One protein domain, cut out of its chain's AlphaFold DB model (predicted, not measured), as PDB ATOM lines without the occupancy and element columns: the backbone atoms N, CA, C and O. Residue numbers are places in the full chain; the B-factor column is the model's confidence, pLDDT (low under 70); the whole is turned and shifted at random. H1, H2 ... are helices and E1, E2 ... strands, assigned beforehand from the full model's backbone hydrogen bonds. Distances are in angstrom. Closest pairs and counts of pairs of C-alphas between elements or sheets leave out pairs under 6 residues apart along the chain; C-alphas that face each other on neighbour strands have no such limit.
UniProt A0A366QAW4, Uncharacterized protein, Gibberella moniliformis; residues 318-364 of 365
ATOM      1  N   SER A 318      -9.393  19.385  22.233       95.44
ATOM      2  CA  SER A 318      -8.233  20.213  22.565       95.44
ATOM      3  C   SER A 318      -7.931  21.213  21.445       95.44
ATOM      4  O   SER A 318      -8.181  20.939  20.270       95.44
ATOM      5  N   LYS A 319      -7.354  22.372  21.794       95.19
ATOM      6  CA  LYS A 319      -6.961  23.403  20.817       95.19
ATOM      7  C   LYS A 319      -6.087  22.819  19.700       95.19
ATOM      8  O   LYS A 319      -6.386  23.015  18.530       95.19
ATOM      9  N   ARG A 320      -5.101  21.995  20.074       96.06
ATOM     10  CA  ARG A 320      -4.219  21.284  19.141       96.06
ATOM     11  C   ARG A 320      -4.993  20.415  18.148       96.06
ATOM     12  O   ARG A 320      -4.652  20.401  16.974       96.06
ATOM     13  N   LYS A 321      -6.052  19.718  18.588       97.19
ATOM     14  CA  LYS A 321      -6.862  18.892  17.683       97.19
ATOM     15  C   LYS A 321      -7.665  19.743  16.702       97.19
ATOM     16  O   LYS A 321      -7.792  19.368  15.545       97.19
ATOM     17  N   LYS A 322      -8.175  20.899  17.140       96.88
ATOM     18  CA  LYS A 322      -8.851  21.853  16.244       96.88
ATOM     19  C   LYS A 322      -7.890  22.385  15.179       96.88
ATOM     20  O   LYS A 322      -8.232  22.379  14.002       96.88
ATOM     21  N   GLU A 323      -6.685  22.781  15.587       97.06
ATOM     22  CA  GLU A 323      -5.625  23.246  14.681       97.06
ATOM     23  C   GLU A 323      -5.211  22.154  13.684       97.06
ATOM     24  O   GLU A 323      -5.078  22.436  12.498       97.06
ATOM     25  N   GLU A 324      -5.082  20.901  14.128       98.00
ATOM     26  CA  GLU A 324      -4.787  19.746  13.267       98.00
ATOM     27  C   GLU A 324      -5.864  19.555  12.188       98.00
ATOM     28  O   GLU A 324      -5.541  19.423  11.008       98.00
ATOM     29  N   VAL A 325      -7.144  19.618  12.570       97.88
ATOM     30  CA  VAL A 325      -8.277  19.483  11.639       97.88
ATOM     31  C   VAL A 325      -8.297  20.626  10.625       97.88
ATOM     32  O   VAL A 325      -8.443  20.381   9.428       97.88
ATOM     33  N   ILE A 326      -8.123  21.870  11.080       97.31
ATOM     34  CA  ILE A 326      -8.104  23.047  10.197       97.31
ATOM     35  C   ILE A 326      -6.911  22.975   9.239       97.31
ATOM     36  O   ILE A 326      -7.074  23.172   8.036       97.31
ATOM     37  N   THR A 327      -5.728  22.629   9.747       97.94
ATOM     38  CA  THR A 327      -4.509  22.488   8.940       97.94
ATOM     39  C   THR A 327      -4.687  21.406   7.882       97.94
ATOM     40  O   THR A 327      -4.355  21.637   6.719       97.94
ATOM     41  N   TRP A 328      -5.266  20.260   8.247       98.12
ATOM     42  CA  TRP A 328      -5.575  19.188   7.305       98.12
ATOM     43  C   TRP A 328      -6.552  19.649   6.219       98.12
ATOM     44  O   TRP A 328      -6.299  19.410   5.041       98.12
ATOM     45  N   MET A 329      -7.618  20.372   6.580       97.50
ATOM     46  CA  MET A 329      -8.573  20.918   5.607       97.50
ATOM     47  C   MET A 329      -7.956  21.965   4.665       97.50
ATOM     48  O   MET A 329      -8.419  22.109   3.537       97.50
ATOM     49  N   LEU A 330      -6.940  22.709   5.106       97.00
ATOM     50  CA  LEU A 330      -6.273  23.722   4.280       97.00
ATOM     51  C   LEU A 330      -5.252  23.116   3.309       97.00
ATOM     52  O   LEU A 330      -5.203  23.521   2.147       97.00
ATOM     53  N   HIS A 331      -4.459  22.150   3.776       97.94
ATOM     54  CA  HIS A 331      -3.299  21.637   3.038       97.94
ATOM     55  C   HIS A 331      -3.570  20.340   2.275       97.94
ATOM     56  O   HIS A 331      -2.805  19.984   1.383       97.94
ATOM     57  N   THR A 332      -4.645  19.625   2.603       98.00
ATOM     58  CA  THR A 332      -4.994  18.390   1.895       98.00
ATOM     59  C   THR A 332      -5.801  18.716   0.639       98.00
ATOM     60  O   THR A 332      -6.490  19.735   0.550       98.00
ATOM     61  N   ARG A 333      -5.720  17.839  -0.357       98.06
ATOM     62  CA  ARG A 333      -6.598  17.813  -1.527       98.06
ATOM     63  C   ARG A 333      -7.184  16.410  -1.635       98.06
ATOM     64  O   ARG A 333      -6.491  15.438  -1.339       98.06
ATOM     65  N   VAL A 334      -8.454  16.316  -1.998       98.00
ATOM     66  CA  VAL A 334      -9.172  15.049  -2.162       98.00
ATOM     67  C   VAL A 334      -9.676  14.993  -3.594       98.00
ATOM     68  O   VAL A 334     -10.282  15.952  -4.068       98.00
ATOM     69  N   ASP A 335      -9.431  13.876  -4.273       97.44
ATOM     70  CA  ASP A 335      -9.960  13.647  -5.613       97.44
ATOM     71  C   ASP A 335     -11.482  13.460  -5.542       97.44
ATOM     72  O   ASP A 335     -11.998  12.571  -4.851       97.44
ATOM     73  N   ARG A 336     -12.216  14.325  -6.241       96.50
ATOM     74  CA  ARG A 336     -13.651  14.174  -6.458       96.50
ATOM     75  C   ARG A 336     -13.935  14.248  -7.943       96.50
ATOM     76  O   ARG A 336     -14.026  15.328  -8.510       96.50
ATOM     77  N   ARG A 337     -14.183  13.076  -8.535       95.88
ATOM     78  CA  ARG A 337     -14.525  12.919  -9.960       95.88
ATOM     79  C   ARG A 337     -13.397  13.364 -10.906       95.88
ATOM     80  O   ARG A 337     -13.688  13.864 -11.986       95.88
ATOM     81  N   GLY A 338     -12.140  13.165 -10.514       97.25
ATOM     82  CA  GLY A 338     -10.962  13.528 -11.304       97.25
ATOM     83  C   GLY A 338     -10.460  14.950 -11.057       97.25
ATOM     84  O   GLY A 338      -9.461  15.346 -11.651       97.25
ATOM     85  N   GLU A 339     -11.120  15.722 -10.187       97.56
ATOM     86  CA  GLU A 339     -10.681  17.058  -9.790       97.56
ATOM     87  C   GLU A 339     -10.112  17.043  -8.364       97.56
ATOM     88  O   GLU A 339     -10.731  16.534  -7.423       97.56
ATOM     89  N   MET A 340      -8.928  17.635  -8.193       97.94
ATOM     90  CA  MET A 340      -8.255  17.773  -6.899       97.94
ATOM     91  C   MET A 340      -8.812  18.969  -6.128       97.94
ATOM     92  O   MET A 340      -8.279  20.079  -6.185       97.94
ATOM     93  N   VAL A 341      -9.875  18.735  -5.361       98.06
ATOM     94  CA  VAL A 341     -10.570  19.788  -4.610       98.06
ATOM     95  C   VAL A 341     -10.143  19.827  -3.138       98.06
ATOM     96  O   VAL A 341      -9.673  18.825  -2.589       98.06
ATOM     97  N   PRO A 342     -10.288  20.972  -2.444       97.75
ATOM     98  CA  PRO A 342     -10.116  21.020  -0.996       97.75
ATOM     99  C   PRO A 342     -11.086  20.054  -0.283       97.75
ATOM    100  O   PRO A 342     -12.218  19.870  -0.746       97.75
ATOM    101  N   PRO A 343     -10.703  19.467   0.863       98.12
ATOM    102  CA  PRO A 343     -11.543  18.535   1.592       98.12
ATOM    103  C   PRO A 343     -12.771  19.265   2.135       98.12
ATOM    104  O   PRO A 343     -12.691  20.388   2.648       98.12
ATOM    105  N   SER A 344     -13.926  18.612   2.067       97.56
ATOM    106  CA  SER A 344     -15.132  19.122   2.715       97.56
ATOM    107  C   SER A 344     -15.137  18.800   4.207       97.56
ATOM    108  O   SER A 344     -14.388  17.958   4.702       97.56
ATOM    109  N   THR A 345     -16.054  19.430   4.944       97.50
ATOM    110  CA  THR A 345     -16.299  19.091   6.354       97.50
ATOM    111  C   THR A 345     -16.739  17.639   6.546       97.50
ATOM    112  O   THR A 345     -16.484  17.080   7.605       97.50
ATOM    113  N   THR A 346     -17.355  17.021   5.535       97.62
ATOM    114  CA  THR A 346     -17.731  15.599   5.558       97.62
ATOM    115  C   THR A 346     -16.497  14.701   5.442       97.62
ATOM    116  O   THR A 346     -16.416  13.674   6.108       97.62
ATOM    117  N   ASP A 347     -15.493  15.102   4.653       98.00
ATOM    118  CA  ASP A 347     -14.237  14.343   4.566       98.00
ATOM    119  C   ASP A 347     -13.475  14.427   5.892       98.00
ATOM    120  O   ASP A 347     -12.964  13.422   6.381       98.00
ATOM    121  N   ALA A 348     -13.461  15.612   6.512       97.81
ATOM    122  CA  ALA A 348     -12.864  15.813   7.828       97.81
ATOM    123  C   ALA A 348     -13.598  15.020   8.927       97.81
ATOM    124  O   ALA A 348     -12.953  14.464   9.814       97.81
ATOM    125  N   GLU A 349     -14.929  14.923   8.863       97.81
ATOM    126  CA  GLU A 349     -15.721  14.087   9.773       97.81
ATOM    127  C   GLU A 349     -15.311  12.617   9.675       97.81
ATOM    128  O   GLU A 349     -15.026  11.995  10.698       97.81
ATOM    129  N   ASN A 350     -15.190  12.090   8.456       98.00
ATOM    130  CA  ASN A 350     -14.756  10.712   8.236       98.00
ATOM    131  C   ASN A 350     -13.299  10.480   8.675       98.00
ATOM    132  O   ASN A 350     -12.992   9.433   9.242       98.00
ATOM    133  N   HIS A 351     -12.409  11.452   8.450       97.88
ATOM    134  CA  HIS A 351     -10.989  11.332   8.790       97.88
ATOM    135  C   HIS A 351     -10.732  11.407  10.305       97.88
ATOM    136  O   HIS A 351      -9.973  10.610  10.851       97.88
ATOM    137  N   PHE A 352     -11.371  12.353  10.998       97.31
ATOM    138  CA  PHE A 352     -11.115  12.625  12.416       97.31
ATOM    139  C   PHE A 352     -12.147  12.018  13.373       97.31
ATOM    140  O   PHE A 352     -11.929  12.062  14.584       97.31
ATOM    141  N   GLN A 353     -13.255  11.470  12.858       97.75
ATOM    142  CA  GLN A 353     -14.399  10.974  13.641       97.75
ATOM    143  C   GLN A 353     -14.996  12.053  14.561       97.75
ATOM    144  O   GLN A 353     -15.378  11.803  15.707       97.75
ATOM    145  N   ILE A 354     -15.051  13.287  14.059       96.25
ATOM    146  CA  ILE A 354     -15.609  14.446  14.760       96.25
ATOM    147  C   ILE A 354     -16.882  14.869  14.028       96.25
ATOM    148  O   ILE A 354     -16.818  15.062  12.815       96.25
ATOM    149  N   PRO A 355     -18.021  15.060  14.726       96.75
ATOM    150  CA  PRO A 355     -19.273  15.422  14.072       96.75
ATOM    151  C   PRO A 355     -19.144  16.665  13.190       96.75
ATOM    152  O   PRO A 355     -18.562  17.678  13.606       96.75
ATOM    153  N   ARG A 356     -19.768  16.636  12.005       97.25
ATOM    154  CA  ARG A 356     -19.718  17.755  11.042       97.25
ATOM    155  C   ARG A 356     -20.100  19.104  11.647       97.25
ATOM    156  O   ARG A 356     -19.510  20.126  11.301       97.25
ATOM    157  N   SER A 357     -21.094  19.120  12.539       95.56
ATOM    158  CA  SER A 357     -21.574  20.334  13.217       95.56
ATOM    159  C   SER A 357     -20.495  20.978  14.085       95.56
ATOM    160  O   SER A 357     -20.374  22.201  14.116       95.56
ATOM    161  N   THR A 358     -19.674  20.159  14.740       95.31
ATOM    162  CA  THR A 358     -18.562  20.612  15.568       95.31
ATOM    163  C   THR A 358     -17.444  21.207  14.711       95.31
ATOM    164  O   THR A 358     -16.997  22.316  14.998       95.31
ATOM    165  N   ILE A 359     -17.052  20.533  13.622       96.75
ATOM    166  CA  ILE A 359     -16.013  21.025  12.692       96.75
ATOM    167  C   ILE A 359     -16.458  22.330  12.015       96.75
ATOM    168  O   ILE A 359     -15.690  23.286  11.927       96.75
ATOM    169  N   ALA A 360     -17.722  22.406  11.580       95.75
ATOM    170  CA  ALA A 360     -18.280  23.603  10.952       95.75
ATOM    171  C   ALA A 360     -18.256  24.833  11.879       95.75
ATOM    172  O   ALA A 360     -18.145  25.960  11.395       95.75
ATOM    173  N   GLY A 361     -18.328  24.625  13.199       95.00
ATOM    174  CA  GLY A 361     -18.192  25.688  14.194       95.00
ATOM    175  C   GLY A 361     -16.779  26.272  14.293       95.00
ATOM    176  O   GLY A 361     -16.642  27.430  14.667       95.00
ATOM    177  N   TRP A 362     -15.736  25.516  13.934       94.56
ATOM    178  CA  TRP A 362     -14.336  25.949  14.065       94.56
ATOM    179  C   TRP A 362     -13.812  26.729  12.863       94.56
ATOM    180  O   TRP A 362     -12.839  27.456  12.991       94.56
ATOM    181  N   LYS A 363     -14.452  26.611  11.695       85.94
ATOM    182  CA  LYS A 363     -14.046  27.355  10.490       85.94
ATOM    183  C   LYS A 363     -14.414  28.849  10.552       85.94
ATOM    184  O   LYS A 363     -13.967  29.621   9.715       85.94
ATOM    185  N   LYS A 364     -15.286  29.247  11.487       80.25
ATOM    186  CA  LYS A 364     -15.818  30.619  11.606       80.25
ATOM    187  C   LYS A 364     -15.007  31.533  12.533       80.25
ATOM    188  O   LYS A 364     -15.347  32.706  12.639       80.25
TER     189      LYS A 364
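AT A GLANCE: This is residues 318 to 364 of the 365 residues of an uncharacterized protein of Gibberella moniliformis (UniProt A0A366QAW4). A hairpin of two short strands, E1 and E2, sticks out at one end of an elongated domain, and the three helices H1, H2 and H3 pack together in the body beyond it. The longest, H1, runs along the long axis, while H2 packs on it and H3 packs on H2, nearly at a right angle to it. The printed part has 47 residues, with three named helices and two named strands in the order H1, E1, E2, H2, H3; the sheet, in the order E1 - E2, is antiparallel and the class is mostly helix. The whole is compact, with a radius of gyration of the C-alphas of 10.6 A, and spans 34 by 18 by 18 A.

IN THESE COORDINATES: Strand E1 is residues 334 to 336, 6.3 A long, and E2 is residues 339 to 341, 5.9 A. Helix H1, residues 319 to 331, measures 18.2 A from C-alpha 319 at (-6.961, 23.403, 20.817) to C-alpha 331 at (-3.299, 21.637, 3.038). H2, residues 345 to 352, and H3, residues 356 to 362, each measure 10.3 A; H3 ends with C-alpha 362 at (-14.336, 25.949, 14.065).

HOW THE PARTS SIT: E1 and E2 form a hairpin, antiparallel at 133 degrees, with N 334 and O 341 within hydrogen-bond range at 2.9 A. H1 touches H2 with residues 325 to 329 alone, at a steep tilt of 58 degrees, opposite ways; their closest C-alphas, of Val 325 and Ala 348, are 7.0 A apart. H2 and H3 touch, about perpendicular at 84 degrees, with the C-alphas of Glu 349 and Arg 356 closest at 5.6 A. H1, with residues 322 to 326 alone, only just touches H3, with 3 pairs of C-alphas within 8 A, the closest being Lys 322 and Trp 362 at 7.2 A; they are about perpendicular at 81 degrees. The helix packing is mostly crossed, with helices at large angles to each other. H1 and E2 are apart, as are H3 and both strands. Every O i to N i+4 pair is within hydrogen-bond range in H1 and H2, and 2 of 3 are in H3.

THE WHOLE: The two C-alphas farthest apart, of Ser 318 and Gly 338, are 34.6 A apart. The printed part has no cut, and the four links between named elements are tight. The mean pLDDT of the printed part is 96.5, and no printed residue is under 70.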